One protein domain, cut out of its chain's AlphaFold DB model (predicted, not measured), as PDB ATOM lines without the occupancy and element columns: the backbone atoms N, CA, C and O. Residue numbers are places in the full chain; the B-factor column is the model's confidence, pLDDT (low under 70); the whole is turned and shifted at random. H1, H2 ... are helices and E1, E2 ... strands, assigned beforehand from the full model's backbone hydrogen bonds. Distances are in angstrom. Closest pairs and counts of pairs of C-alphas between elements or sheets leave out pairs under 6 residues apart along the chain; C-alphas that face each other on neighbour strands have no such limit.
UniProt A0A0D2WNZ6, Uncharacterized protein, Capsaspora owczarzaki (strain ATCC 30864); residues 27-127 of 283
ATOM      1  N   ARG A  27      30.240 -18.656 -36.523       93.12
ATOM      2  CA  ARG A  27      30.317 -19.161 -37.889       93.12
ATOM      3  C   ARG A  27      30.506 -20.665 -37.892       93.12
ATOM      4  O   ARG A  27      31.405 -21.181 -37.237       93.12
ATOM      5  N   VAL A  28      29.670 -21.344 -38.662       91.88
ATOM      6  CA  VAL A  28      29.720 -22.784 -38.894       91.88
ATOM      7  C   VAL A  28      30.147 -23.001 -40.337       91.88
ATOM      8  O   VAL A  28      29.534 -22.461 -41.251       91.88
ATOM      9  N   ILE A  29      31.209 -23.774 -40.547       93.94
ATOM     10  CA  ILE A  29      31.652 -24.175 -41.885       93.94
ATOM     11  C   ILE A  29      31.361 -25.664 -42.024       93.94
ATOM     12  O   ILE A  29      31.935 -26.487 -41.309       93.94
ATOM     13  N   VAL A  30      30.445 -26.007 -42.923       91.94
ATOM     14  CA  VAL A  30      30.025 -27.380 -43.184       91.94
ATOM     15  C   VAL A  30      30.779 -27.899 -44.398       91.94
ATOM     16  O   VAL A  30      30.566 -27.446 -45.520       91.94
ATOM     17  N   LEU A  31      31.645 -28.882 -44.169       94.69
ATOM     18  CA  LEU A  31      32.300 -29.637 -45.230       94.69
ATOM     19  C   LEU A  31      31.498 -30.916 -45.476       94.69
ATOM     20  O   LEU A  31      31.457 -31.801 -44.618       94.69
ATOM     21  N   TYR A  32      30.844 -31.014 -46.630       92.88
ATOM     22  CA  TYR A  32      30.011 -32.164 -46.969       92.88
ATOM     23  C   TYR A  32      30.635 -32.965 -48.104       92.88
ATOM     24  O   TYR A  32      30.665 -32.508 -49.239       92.88
ATOM     25  N   ALA A  33      31.126 -34.167 -47.800       91.81
ATOM     26  CA  ALA A  33      31.874 -34.997 -48.749       91.81
ATOM     27  C   ALA A  33      31.152 -36.291 -49.176       91.81
ATOM     28  O   ALA A  33      31.762 -37.183 -49.766       91.81
ATOM     29  N   ARG A  34      29.866 -36.453 -48.834       87.88
ATOM     30  CA  ARG A  34      29.108 -37.671 -49.161       87.88
ATOM     31  C   ARG A  34      28.416 -37.502 -50.508       87.88
ATOM     32  O   ARG A  34      27.507 -36.700 -50.630       87.88
ATOM     33  N   SER A  35      28.810 -38.283 -51.508       78.62
ATOM     34  CA  SER A  35      28.254 -38.180 -52.867       78.62
ATOM     35  C   SER A  35      26.963 -38.976 -53.095       78.62
ATOM     36  O   SER A  35      26.269 -38.731 -54.075       78.62
ATOM     37  N   ALA A  36      26.642 -39.929 -52.214       83.56
ATOM     38  CA  ALA A  36      25.527 -40.868 -52.387       83.56
ATOM     39  C   ALA A  36      24.389 -40.682 -51.371       83.56
ATOM     40  O   ALA A  36      23.450 -41.470 -51.332       83.56
ATOM     41  N   THR A  37      24.469 -39.673 -50.507       88.88
ATOM     42  CA  THR A  37      23.450 -39.429 -49.483       88.88
ATOM     43  C   THR A  37      22.931 -38.021 -49.664       88.88
ATOM     44  O   THR A  37      23.716 -37.085 -49.677       88.88
ATOM     45  N   ILE A  38      21.620 -37.864 -49.799       88.31
ATOM     46  CA  ILE A  38      21.000 -36.542 -49.785       88.31
ATOM     47  C   ILE A  38      20.891 -36.112 -48.317       88.31
ATOM     48  O   ILE A  38      20.385 -36.885 -47.496       88.31
ATOM     49  N   PRO A  39      21.413 -34.934 -47.934       86.56
ATOM     50  CA  PRO A  39      21.288 -34.441 -46.570       86.56
ATOM     51  C   PRO A  39      19.809 -34.278 -46.208       86.56
ATOM     52  O   PRO A  39      19.032 -33.667 -46.935       86.56
ATOM     53  N   HIS A  40      19.423 -34.810 -45.053       84.12
ATOM     54  CA  HIS A  40      18.082 -34.619 -44.524       84.12
ATOM     55  C   HIS A  40      18.078 -33.442 -43.546       84.12
ATOM     56  O   HIS A  40      18.602 -33.543 -42.433       84.12
ATOM     57  N   PHE A  41      17.461 -32.331 -43.943       78.12
ATOM     58  CA  PHE A  41      17.267 -31.170 -43.078       78.12
ATOM     59  C   PHE A  41      15.991 -31.350 -42.255       78.12
ATOM     60  O   PHE A  41      14.881 -31.067 -42.699       78.12
ATOM     61  N   SER A  42      16.138 -31.866 -41.036       71.75
ATOM     62  CA  SER A  42      15.024 -31.998 -40.096       71.75
ATOM     63  C   SER A  42      14.665 -30.648 -39.472       71.75
ATOM     64  O   SER A  42      15.552 -29.937 -39.004       71.75
ATOM     65  N   GLY A  43      13.368 -30.344 -39.390       64.94
ATOM     66  CA  GLY A  43      12.836 -29.240 -38.582       64.94
ATOM     67  C   GLY A  43      12.018 -28.193 -39.342       64.94
ATOM     68  O   GLY A  43      11.406 -27.357 -38.688       64.94
ATOM     69  N   GLY A  44      11.940 -28.253 -40.677       65.12
ATOM     70  CA  GLY A  44      11.045 -27.398 -41.479       65.12
ATOM     71  C   GLY A  44      11.131 -25.906 -41.116       65.12
ATOM     72  O   GLY A  44      12.214 -25.384 -40.858       65.12
ATOM     73  N   GLU A  45       9.985 -25.227 -41.018       61.72
ATOM     74  CA  GLU A  45       9.913 -23.832 -40.549       61.72
ATOM     75  C   GLU A  45      10.480 -23.633 -39.134       61.72
ATOM     76  O   GLU A  45      11.023 -22.574 -38.838       61.72
ATOM     77  N   GLN A  46      10.436 -24.630 -38.246       60.22
ATOM     78  CA  GLN A  46      11.008 -24.478 -36.901       60.22
ATOM     79  C   GLN A  46      12.540 -24.487 -36.895       60.22
ATOM     80  O   GLN A  46      13.160 -23.788 -36.087       60.22
ATOM     81  N   ALA A  47      13.168 -25.208 -37.828       64.44
ATOM     82  CA  ALA A  47      14.606 -25.097 -38.051       64.44
ATOM     83  C   ALA A  47      14.967 -23.686 -38.530       64.44
ATOM     84  O   ALA A  47      15.976 -23.145 -38.079       64.44
ATOM     85  N   SER A  48      14.111 -23.046 -39.337       65.62
ATOM     86  CA  SER A  48      14.336 -21.667 -39.789       65.62
ATOM     87  C   SER A  48      14.492 -20.695 -38.617       65.62
ATOM     88  O   SER A  48      15.423 -19.901 -38.618       65.62
ATOM     89  N   ALA A  49      13.693 -20.824 -37.550       67.38
ATOM     90  CA  ALA A  49      13.777 -19.932 -36.391       67.38
ATOM     91  C   ALA A  49      15.099 -20.072 -35.614       67.38
ATOM     92  O   ALA A  49      15.621 -19.099 -35.064       67.38
ATOM     93  N   SER A  50      15.662 -21.281 -35.578       66.62
ATOM     94  CA  SER A  50      16.959 -21.530 -34.939       66.62
ATOM     95  C   SER A  50      18.128 -21.054 -35.803       66.62
ATOM     96  O   SER A  50      19.156 -20.639 -35.270       66.62
ATOM     97  N   VAL A  51      17.956 -21.091 -37.123       71.88
ATOM     98  CA  VAL A  51      18.969 -20.713 -38.115       71.88
ATOM     99  C   VAL A  51      18.952 -19.203 -38.395       71.88
ATOM    100  O   VAL A  51      19.996 -18.614 -38.672       71.88
ATOM    101  N   HIS A  52      17.804 -18.541 -38.238       78.62
ATOM    102  CA  HIS A  52      17.624 -17.112 -38.490       78.62
ATOM    103  C   HIS A  52      18.110 -16.251 -37.313       78.62
ATOM    104  O   HIS A  52      17.354 -15.537 -36.652       78.62
ATOM    105  N   ARG A  53      19.410 -16.340 -37.020       85.19
ATOM    106  CA  ARG A  53      20.095 -15.473 -36.055       85.19
ATOM    107  C   ARG A  53      21.036 -14.539 -36.828       85.19
ATOM    108  O   ARG A  53      21.885 -15.040 -37.558       85.19
ATOM    109  N   PRO A  54      20.966 -13.208 -36.646       87.56
ATOM    110  CA  PRO A  54      21.786 -12.249 -37.406       87.56
ATOM    111  C   PRO A  54      23.291 -12.324 -37.089       87.56
ATOM    112  O   PRO A  54      24.108 -11.698 -37.756       87.56
ATOM    113  N   TRP A  55      23.652 -13.052 -36.035       88.75
ATOM    114  CA  TRP A  55      25.021 -13.277 -35.584       88.75
ATOM    115  C   TRP A  55      25.522 -14.699 -35.878       88.75
ATOM    116  O   TRP A  55      26.668 -14.996 -35.549       88.75
ATOM    117  N   LEU A  56      24.690 -15.571 -36.465       89.25
ATOM    118  CA  LEU A  56      25.047 -16.942 -36.829       89.25
ATOM    119  C   LEU A  56      25.154 -17.067 -38.349       89.25
ATOM    120  O   LEU A  56      24.184 -16.860 -39.072       89.25
ATOM    121  N   PHE A  57      26.325 -17.470 -38.822       90.44
ATOM    122  CA  PHE A  57      26.616 -17.687 -40.234       90.44
ATOM    123  C   PHE A  57      26.865 -19.168 -40.477       90.44
ATOM    124  O   PHE A  57      27.548 -19.817 -39.685       90.44
ATOM    125  N   CYS A  58      26.346 -19.701 -41.580       89.44
ATOM    126  CA  CYS A  58      26.620 -21.068 -41.993       89.44
ATOM    127  C   CYS A  58      27.106 -21.078 -43.434       89.44
ATOM    128  O   CYS A  58      26.374 -20.668 -44.321       89.44
ATOM    129  N   ASP A  59      28.328 -21.539 -43.660       92.12
ATOM    130  CA  ASP A  59      28.874 -21.696 -45.002       92.12
ATOM    131  C   ASP A  59      29.002 -23.167 -45.350       92.12
ATOM    132  O   ASP A  59      29.273 -23.993 -44.474       92.12
ATOM    133  N   TYR A  60      28.861 -23.489 -46.629       91.69
ATOM    134  CA  TYR A  60      28.914 -24.866 -47.106       91.69
ATOM    135  C   TYR A  60      29.988 -25.018 -48.167       91.69
ATOM    136  O   TYR A  60      30.091 -24.214 -49.095       91.69
ATOM    137  N   VAL A  61      30.757 -26.091 -48.042       93.81
ATOM    138  CA  VAL A  61      31.645 -26.578 -49.089       93.81
ATOM    139  C   VAL A  61      31.233 -28.012 -49.378       93.81
ATOM    140  O   VAL A  61      31.411 -28.903 -48.543       93.81
ATOM    141  N   LEU A  62      30.643 -28.226 -50.547       92.75
ATOM    142  CA  LEU A  62      30.226 -29.536 -51.011       92.75
ATOM    143  C   LEU A  62      31.331 -30.142 -51.863       92.75
ATOM    144  O   LEU A  62      31.648 -29.645 -52.941       92.75
ATOM    145  N   LEU A  63      31.902 -31.236 -51.380       91.25
ATOM    146  CA  LEU A  63      32.858 -32.045 -52.109       91.25
ATOM    147  C   LEU A  63      32.110 -33.247 -52.663       91.25
ATOM    148  O   LEU A  63      31.701 -34.137 -51.920       91.25
ATOM    149  N   HIS A  64      31.952 -33.316 -53.974       84.31
ATOM    150  CA  HIS A  64      31.418 -34.527 -54.578       84.31
ATOM    151  C   HIS A  64      32.060 -34.814 -55.921       84.31
ATOM    152  O   HIS A  64      32.417 -33.927 -56.701       84.31
ATOM    153  N   ARG A  65      32.193 -36.112 -56.183       80.44
ATOM    154  CA  ARG A  65      32.503 -36.636 -57.508       80.44
ATOM    155  C   ARG A  65      31.235 -36.573 -58.362       80.44
ATOM    156  O   ARG A  65      30.130 -36.470 -57.826       80.44
ATOM    157  N   ARG A  66      31.388 -36.646 -59.687       75.94
ATOM    158  CA  ARG A  66      30.247 -36.800 -60.602       75.94
ATOM    159  C   ARG A  66      29.456 -38.040 -60.173       75.94
ATOM    160  O   ARG A  66      29.973 -39.151 -60.250       75.94
ATOM    161  N   HIS A  67      28.255 -37.820 -59.651       79.38
ATOM    162  CA  HIS A  67      27.362 -38.841 -59.114       79.38
ATOM    163  C   HIS A  67      25.928 -38.448 -59.460       79.38
ATOM    164  O   HIS A  67      25.622 -37.260 -59.539       79.38
ATOM    165  N   GLU A  68      25.046 -39.427 -59.634       82.75
ATOM    166  CA  GLU A  68      23.641 -39.205 -60.004       82.75
ATOM    167  C   GLU A  68      22.882 -38.304 -59.014       82.75
ATOM    168  O   GLU A  68      22.026 -37.522 -59.407       82.75
ATOM    169  N   HIS A  69      23.251 -38.348 -57.732       84.94
ATOM    170  CA  HIS A  69      22.625 -37.548 -56.671       84.94
ATOM    171  C   HIS A  69      23.282 -36.186 -56.422       84.94
ATOM    172  O   HIS A  69      22.828 -35.461 -55.540       84.94
ATOM    173  N   ALA A  70      24.337 -35.829 -57.160       84.50
ATOM    174  CA  ALA A  70      25.066 -34.574 -56.972       84.50
ATOM    175  C   ALA A  70      24.134 -33.351 -56.988       84.50
ATOM    176  O   ALA A  70      24.145 -32.554 -56.053       84.50
ATOM    177  N   GLN A  71      23.268 -33.274 -58.002       85.44
ATOM    178  CA  GLN A  71      22.307 -32.181 -58.140       85.44
ATOM    179  C   GLN A  71      21.306 -32.163 -56.980       85.44
ATOM    180  O   GLN A  71      21.086 -31.124 -56.378       85.44
ATOM    181  N   SER A  72      20.756 -33.314 -56.587       89.94
ATOM    182  CA  SER A  72      19.794 -33.376 -55.477       89.94
ATOM    183  C   SER A  72      20.414 -32.986 -54.133       89.94
ATOM    184  O   SER A  72      19.754 -32.361 -53.302       89.94
ATOM    185  N   ILE A  73      21.684 -33.340 -53.907       88.81
ATOM    186  CA  ILE A  73      22.444 -32.890 -52.734       88.81
ATOM    187  C   ILE A  73      22.588 -31.372 -52.778       88.81
ATOM    188  O   ILE A  73      22.286 -30.709 -51.785       88.81
ATOM    189  N   PHE A  74      23.014 -30.839 -53.925       86.75
ATOM    190  CA  PHE A  74      23.170 -29.407 -54.128       86.75
ATOM    191  C   PHE A  74      21.865 -28.660 -53.848       86.75
ATOM    192  O   PHE A  74      21.838 -27.745 -53.026       86.75
ATOM    193  N   ASP A  75      20.776 -29.090 -54.481       87.75
ATOM    194  CA  ASP A  75      19.462 -28.462 -54.368       87.75
ATOM    195  C   ASP A  75      18.989 -28.469 -52.915       87.75
ATOM    196  O   ASP A  75      18.504 -27.459 -52.415       87.75
ATOM    197  N   SER A  76      19.216 -29.568 -52.192       87.94
ATOM    198  CA  SER A  76      18.825 -29.673 -50.783       87.94
ATOM    199  C   SER A  76      19.528 -28.632 -49.909       87.94
ATOM    200  O   SER A  76      18.888 -27.995 -49.071       87.94
ATOM    201  N   PHE A  77      20.835 -28.422 -50.097       85.69
ATOM    202  CA  PHE A  77      21.543 -27.368 -49.368       85.69
ATOM    203  C   PHE A  77      21.166 -25.965 -49.852       85.69
ATOM    204  O   PHE A  77      21.096 -25.041 -49.041       85.69
ATOM    205  N   PHE A  78      20.931 -25.787 -51.152       83.25
ATOM    206  CA  PHE A  78      20.542 -24.502 -51.723       83.25
ATOM    207  C   PHE A  78      19.180 -24.039 -51.194       83.25
ATOM    208  O   PHE A  78      19.055 -22.900 -50.739       83.25
ATOM    209  N   GLU A  79      18.187 -24.929 -51.168       82.88
ATOM    210  CA  GLU A  79      16.872 -24.653 -50.583       82.88
ATOM    211  C   GLU A  79      16.971 -24.355 -49.086       82.88
ATOM    212  O   GLU A  79      16.363 -23.404 -48.596       82.88
ATOM    213  N   PHE A  80      17.808 -25.097 -48.357       80.00
ATOM    214  CA  PHE A  80      18.065 -24.789 -46.954       80.00
ATOM    215  C   PHE A  80      18.688 -23.392 -46.773       80.00
ATOM    216  O   PHE A  80      18.282 -22.638 -45.889       80.00
ATOM    217  N   ASN A  81      19.634 -23.009 -47.634       77.88
ATOM    218  CA  ASN A  81      20.300 -21.709 -47.573       77.88
ATOM    219  C   ASN A  81      19.332 -20.536 -47.825       77.88
ATOM    220  O   ASN A  81      19.368 -19.535 -47.105       77.88
ATOM    221  N   LYS A  82      18.392 -20.682 -48.773       77.38
ATOM    222  CA  LYS A  82      17.338 -19.674 -49.014       77.38
ATOM    223  C   LYS A  82      16.554 -19.327 -47.748       77.38
ATOM    224  O   LYS A  82      16.175 -18.177 -47.554       77.38
ATOM    225  N   ILE A  83      16.333 -20.319 -46.889       75.25
ATOM    226  CA  ILE A  83      15.629 -20.162 -45.612       75.25
ATOM    227  C   ILE A  83      16.565 -19.570 -44.543       75.25
ATOM    228  O   ILE A  83      16.140 -18.791 -43.686       75.25
ATOM    229  N   ALA A  84      17.843 -19.945 -44.579       66.81
ATOM    230  CA  ALA A  84      18.801 -19.723 -43.507       66.81
ATOM    231  C   ALA A  84      19.287 -18.269 -43.370       66.81
ATOM    232  O   ALA A  84      19.390 -17.800 -42.235       66.81
ATOM    233  N   GLN A  85      19.595 -17.584 -44.481       69.81
ATOM    234  CA  GLN A  85      19.863 -16.134 -44.632       69.81
ATOM    235  C   GLN A  85      20.655 -15.880 -45.935       69.81
ATOM    236  O   GLN A  85      21.498 -16.693 -46.301       69.81
ATOM    237  N   PRO A  86      20.524 -14.708 -46.585       64.38
ATOM    238  CA  PRO A  86      21.193 -14.413 -47.861       64.38
ATOM    239  C   PRO A  86      22.718 -14.173 -47.778       64.38
ATOM    240  O   PRO A  86      23.359 -13.961 -48.804       64.38
ATOM    241  N   SER A  87      23.324 -14.163 -46.585       72.06
ATOM    242  CA  SER A  87      24.742 -13.806 -46.360       72.06
ATOM    243  C   SER A  87      25.703 -15.006 -46.304       72.06
ATOM    244  O   SER A  87      26.883 -14.860 -45.962       72.06
ATOM    245  N   GLN A  88      25.211 -16.202 -46.622       85.88
ATOM    246  CA  GLN A  88      25.951 -17.461 -46.548       85.88
ATOM    247  C   GLN A  88      26.700 -17.749 -47.849       85.88
ATOM    248  O   GLN A  88      26.201 -17.478 -48.942       85.88
ATOM    249  N   TYR A  89      27.911 -18.292 -47.733       90.50
ATOM    250  CA  TYR A  89      28.698 -18.730 -48.881       90.50
ATOM    251  C   TYR A  89      28.473 -20.211 -49.134       90.50
ATOM    252  O   TYR A  89      28.415 -21.025 -48.208       90.50
ATOM    253  N   TYR A  90      28.380 -20.550 -50.410       90.50
ATOM    254  CA  TYR A  90      28.080 -21.898 -50.838       90.50
ATOM    255  C   TYR A  90      28.985 -22.293 -52.001       90.50
ATOM    256  O   TYR A  90      28.927 -21.682 -53.068       90.50
ATOM    257  N   PHE A  91      29.828 -23.300 -51.797       91.44
ATOM    258  CA  PHE A  91      30.807 -23.739 -52.784       91.44
ATOM    259  C   PHE A  91      30.588 -25.197 -53.168       91.44
ATOM    260  O   PHE A  91      30.694 -26.086 -52.326       91.44
ATOM    261  N   GLU A  92      30.356 -25.443 -54.450       90.31
ATOM    262  CA  GLU A  92      30.382 -26.771 -55.050       90.31
ATOM    263  C   GLU A  92      31.774 -27.053 -55.629       90.31
ATOM    264  O   GLU A  92      32.317 -26.276 -56.420       90.31
ATOM    265  N   VAL A  93      32.396 -28.153 -55.202       90.44
ATOM    266  CA  VAL A  93      33.799 -28.442 -55.490       90.44
ATOM    267  C   VAL A  93      33.978 -29.885 -55.962       90.44
ATOM    268  O   VAL A  93      33.715 -30.841 -55.235       90.44
ATOM    269  N   HIS A  94      34.538 -30.043 -57.164       86.94
ATOM    270  CA  HIS A  94      34.913 -31.355 -57.722       86.94
ATOM    271  C   HIS A  94      36.428 -31.580 -57.814       86.94
ATOM    272  O   HIS A  94      36.862 -32.687 -58.118       86.94
ATOM    273  N   LEU A  95      37.234 -30.536 -57.593       85.94
ATOM    274  CA  LEU A  95      38.690 -30.553 -57.762       85.94
ATOM    275  C   LEU A  95      39.381 -30.050 -56.495       85.94
ATOM    276  O   LEU A  95      38.958 -29.051 -55.911       85.94
ATOM    277  N   ALA A  96      40.493 -30.683 -56.115       85.94
ATOM    278  CA  ALA A  96      41.243 -30.331 -54.908       85.94
ATOM    279  C   ALA A  96      41.716 -28.865 -54.907       85.94
ATOM    280  O   ALA A  96      41.599 -28.177 -53.900       85.94
ATOM    281  N   ARG A  97      42.171 -28.333 -56.049       86.19
ATOM    282  CA  ARG A  97      42.578 -26.921 -56.150       86.19
ATOM    283  C   ARG A  97      41.430 -25.959 -55.819       86.19
ATOM    284  O   ARG A  97      41.621 -25.013 -55.061       86.19
ATOM    285  N   LYS A  98      40.226 -26.241 -56.330       88.69
ATOM    286  CA  LYS A  98      39.021 -25.438 -56.064       88.69
ATOM    287  C   LYS A  98      38.594 -25.515 -54.596       88.69
ATOM    288  O   LYS A  98      38.068 -24.538 -54.075       88.69
ATOM    289  N   PHE A  99      38.883 -26.622 -53.909       92.38
ATOM    290  CA  PHE A  99      38.656 -26.746 -52.467       92.38
ATOM    291  C   PHE A  99      39.493 -25.737 -51.678       92.38
ATOM    292  O   PHE A  99      38.945 -24.990 -50.871       92.38
ATOM    293  N   TYR A 100      40.798 -25.651 -51.952       92.25
ATOM    294  CA  TYR A 100      41.665 -24.672 -51.289       92.25
ATOM    295  C   TYR A 100      41.242 -23.236 -51.595       92.25
ATOM    296  O   TYR A 100      41.161 -22.422 -50.678       92.25
ATOM    297  N   THR A 101      40.891 -22.934 -52.850       91.44
ATOM    298  CA  THR A 101      40.340 -21.620 -53.211       91.44
ATOM    299  C   THR A 101      39.076 -21.307 -52.408       91.44
ATOM    300  O   THR A 101      38.985 -20.226 -51.832       91.44
ATOM    301  N   ALA A 102      38.133 -22.250 -52.304       93.19
ATOM    302  CA  ALA A 102      36.919 -22.074 -51.509       93.19
ATOM    303  C   ALA A 102      37.246 -21.772 -50.036       93.19
ATOM    304  O   ALA A 102      36.710 -20.823 -49.468       93.19
ATOM    305  N   LEU A 103      38.174 -22.519 -49.430       94.56
ATOM    306  CA  LEU A 103      38.610 -22.273 -48.054       94.56
ATOM    307  C   LEU A 103      39.264 -20.896 -47.880       94.56
ATOM    308  O   LEU A 103      38.975 -20.216 -46.898       94.56
ATOM    309  N   CYS A 104      40.088 -20.452 -48.832       93.81
ATOM    310  CA  CYS A 104      40.686 -19.117 -48.805       93.81
ATOM    311  C   CYS A 104      39.624 -18.011 -48.873       93.81
ATOM    312  O   CYS A 104      39.685 -17.055 -48.102       93.81
ATOM    313  N   LEU A 105      38.613 -18.153 -49.739       92.06
ATOM    314  CA  LEU A 105      37.490 -17.208 -49.820       92.06
ATOM    315  C   LEU A 105      36.680 -17.180 -48.516       92.06
ATOM    316  O   LEU A 105      36.146 -16.141 -48.126       92.06
ATOM    317  N   LEU A 106      36.634 -18.307 -47.802       94.75
ATOM    318  CA  LEU A 106      36.030 -18.397 -46.482       94.75
ATOM    319  C   LEU A 106      36.887 -17.766 -45.373       94.75
ATOM    320  O   LEU A 106      36.362 -17.623 -44.279       94.75
ATOM    321  N   LEU A 107      38.128 -17.327 -45.582       95.06
ATOM    322  CA  LEU A 107      38.897 -16.657 -44.514       95.06
ATOM    323  C   LEU A 107      38.385 -15.242 -44.197       95.06
ATOM    324  O   LEU A 107      38.637 -14.728 -43.108       95.06
ATOM    325  N   GLY A 108      37.635 -14.622 -45.114       92.50
ATOM    326  CA  GLY A 108      37.036 -13.306 -44.897       92.50
ATOM    327  C   GLY A 108      36.057 -13.290 -43.718       92.50
ATOM    328  O   GLY A 108      35.298 -14.240 -43.501       92.50
ATOM    329  N   HIS A 109      36.046 -12.188 -42.966       93.25
ATOM    330  CA  HIS A 109      35.122 -12.005 -41.848       93.25
ATOM    331  C   HIS A 109      33.664 -12.014 -42.338       93.25
ATOM    332  O   HIS A 109      33.321 -11.328 -43.301       93.25
ATOM    333  N   ALA A 110      32.781 -12.753 -41.656       91.50
ATOM    334  CA  ALA A 110      31.423 -13.027 -42.140       91.50
ATOM    335  C   ALA A 110      30.564 -11.766 -42.364       91.50
ATOM    336  O   ALA A 110      29.764 -11.735 -43.292       91.50
ATOM    337  N   LEU A 111      30.773 -10.716 -41.557       90.50
ATOM    338  CA  LEU A 111      30.092  -9.418 -41.705       90.50
ATOM    339  C   LEU A 111      30.725  -8.476 -42.741       90.50
ATOM    340  O   LEU A 111      30.092  -7.500 -43.124       90.50
ATOM    341  N   GLN A 112      31.979  -8.708 -43.135       91.88
ATOM    342  CA  GLN A 112      32.738  -7.771 -43.980       91.88
ATOM    343  C   GLN A 112      32.940  -8.290 -45.400       91.88
ATOM    344  O   GLN A 112      33.248  -7.516 -46.303       91.88
ATOM    345  N   ARG A 113      32.796  -9.601 -45.608       90.94
ATOM    346  CA  ARG A 113      32.906 -10.185 -46.939       90.94
ATOM    347  C   ARG A 113      31.751  -9.699 -47.831       90.94
ATOM    348  O   ARG A 113      30.617  -9.597 -47.354       90.94
ATOM    349  N   PRO A 114      32.007  -9.427 -49.121       90.31
ATOM    350  CA  PRO A 114      30.947  -9.116 -50.076       90.31
ATOM    351  C   PRO A 114      29.987 -10.304 -50.221       90.31
ATOM    352  O   PRO A 114      30.301 -11.422 -49.813       90.31
ATOM    353  N   SER A 115      28.820 -10.115 -50.836       89.06
ATOM    354  CA  SER A 115      28.012 -11.278 -51.218       89.06
ATOM    355  C   SER A 115      28.778 -12.134 -52.233       89.06
ATOM    356  O   SER A 115      29.576 -11.616 -53.019       89.06
ATOM    357  N   GLN A 116      28.526 -13.444 -52.244       87.25
ATOM    358  CA  GLN A 116      29.220 -14.361 -53.153       87.25
ATOM    359  C   GLN A 116      29.062 -13.937 -54.627       87.25
ATOM    360  O   GLN A 116      30.015 -13.992 -55.403       87.25
ATOM    361  N   LEU A 117      27.888 -13.411 -54.995       84.50
ATOM    362  CA  LEU A 117      27.615 -12.866 -56.325       84.50
ATOM    363  C   LEU A 117      28.455 -11.620 -56.651       84.50
ATOM    364  O   LEU A 117      28.901 -11.460 -57.785       84.50
ATOM    365  N   MET A 118      28.666 -10.716 -55.691       85.25
ATOM    366  CA  MET A 118      29.521  -9.545 -55.914       85.25
ATOM    367  C   MET A 118      30.986  -9.955 -56.068       85.25
ATOM    368  O   MET A 118      31.678  -9.432 -56.939       85.25
ATOM    369  N   GLN A 119      31.442 -10.920 -55.267       83.00
ATOM    370  CA  GLN A 119      32.813 -11.422 -55.330       83.00
ATOM    371  C   GLN A 119      33.124 -12.091 -56.676       83.00
ATOM    372  O   GLN A 119      34.192 -11.879 -57.254       83.00
ATOM    373  N   ALA A 120      32.159 -12.844 -57.209       83.38
ATOM    374  CA  ALA A 120      32.228 -13.429 -58.541       83.38
ATOM    375  C   ALA A 120      32.478 -12.369 -59.626       83.38
ATOM    376  O   ALA A 120      33.440 -12.470 -60.384       83.38
ATOM    377  N   LYS A 121      31.679 -11.296 -59.625       82.69
ATOM    378  CA  LYS A 121      31.796 -10.193 -60.596       82.69
ATOM    379  C   LYS A 121      33.138  -9.459 -60.503       82.69
ATOM    380  O   LYS A 121      33.713  -9.094 -61.523       82.69
ATOM    381  N   GLN A 122      33.653  -9.250 -59.290       82.81
ATOM    382  CA  GLN A 122      34.958  -8.605 -59.079       82.81
ATOM    383  C   GLN A 122      36.116  -9.451 -59.627       82.81
ATOM    384  O   GLN A 122      37.082  -8.912 -60.173       82.81
ATOM    385  N   THR A 123      36.004 -10.775 -59.507       79.06
ATOM    386  CA  THR A 123      37.007 -11.718 -60.020       79.06
ATOM    387  C   THR A 123      37.059 -11.674 -61.550       79.06
ATOM    388  O   THR A 123      38.143 -11.557 -62.122       79.06
ATOM    389  N   GLU A 124      35.901 -11.660 -62.217       77.88
ATOM    390  CA  GLU A 124      35.819 -11.540 -63.682       77.88
ATOM    391  C   GLU A 124      36.421 -10.224 -64.190       77.88
ATOM    392  O   GLU A 124      37.218 -10.229 -65.129       77.88
ATOM    393  N   GLN A 125      36.114  -9.099 -63.539       76.12
ATOM    394  CA  GLN A 125      36.646  -7.787 -63.929       76.12
ATOM    395  C   GLN A 125      38.169  -7.700 -63.782       76.12
ATOM    396  O   GLN A 125      38.848  -7.127 -64.637       76.12
ATOM    397  N   SER A 126      38.716  -8.304 -62.727       74.69
ATOM    398  CA  SER A 126      40.166  -8.337 -62.509       74.69
ATOM    399  C   SER A 126      40.876  -9.157 -63.592       74.69
ATOM    400  O   SER A 126      41.928  -8.749 -64.069       74.69
ATOM    401  N   SER A 127      40.268 -10.254 -64.060       71.12
ATOM    402  CA  SER A 127      40.853 -11.094 -65.120       71.12
ATOM    403  C   SER A 127      40.926 -10.423 -66.499       71.12
ATOM    404  O   SER A 127      41.774 -10.783 -67.310       71.12
TER     405      SER A 127
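AT A GLANCE: This is residues 27 to 127 of the 283 residues of an uncharacterized protein of Capsaspora owczarzaki (strain ATCC 30864) (UniProt A0A0D2WNZ6). A small parallel sheet, in the order E1 E2 E3, is the middle slab of three layers, with H2 over one face and H3 over the other. H1 and H4 are off the sheet, toward opposite ends of the longest axis. The printed part has 101 residues, with four named helices and three named strands in the order E1 H1 E2 H2 E3 H3 H4, class mixed. It is compact, with a radius of gyration of the C-alphas of 14.1 A, and flat, spanning 42 by 35 by 18 A.

IN THESE COORDINATES: Find C-alpha 27 at (30.317, -19.161, -37.889); E1 runs from there to residue 32. Next come H1, residues 44 to 51, and E2, residues 56 to 63, 22.9 A long. H2, residues 70 to 84, starts at C-alpha 70 (25.066, -34.574, -56.972) and is 21.0 A long. Then find E3, residues 90 to 93, H3, residues 96 to 105, and H4, residues 116 to 127, 17.0 A long, ending at (40.853, -11.094, -65.120).

HOW THE PARTS SIT: Look first at N 30 and O 59, 2.8 A apart, between E1 and E2, then at N 62 and O 91, 2.8 A, between E2 and E3. H2 is on the sheet at a height of 9.8 A, its closest C-alphas to E2 being Phe 74 and Leu 62, 7.7 A. H3 is on the opposite face at 9.2 A, with C-alphas Phe 99 and Val 93 of E3 closest, 6.0 A. E1, H1, E2 and E2, H2, E3 are strand-helix-strand units, parallel neighbours with a helix between, each with a right-handed crossover. H1 only just touches H2, through H2 residues 83 to 84 alone, with 3 pairs of C-alphas within 8 A; Val 51 and Ala 84 are closest, 5.5 A. H4 touches no helix. Each O i to N i+4 pair is within hydrogen-bond range in H3 and H4, against 3 of 4 in H1 and 10 of 11 in H2.

THE WHOLE: The C-alphas of Gln 46 and Ser 127 are farthest apart, 43.2 A. The printed part has no cut, and the link E1 to H1, 11 residues, is long. Look for pLDDT under 70 at residues 43 to 50 and 84 to 86.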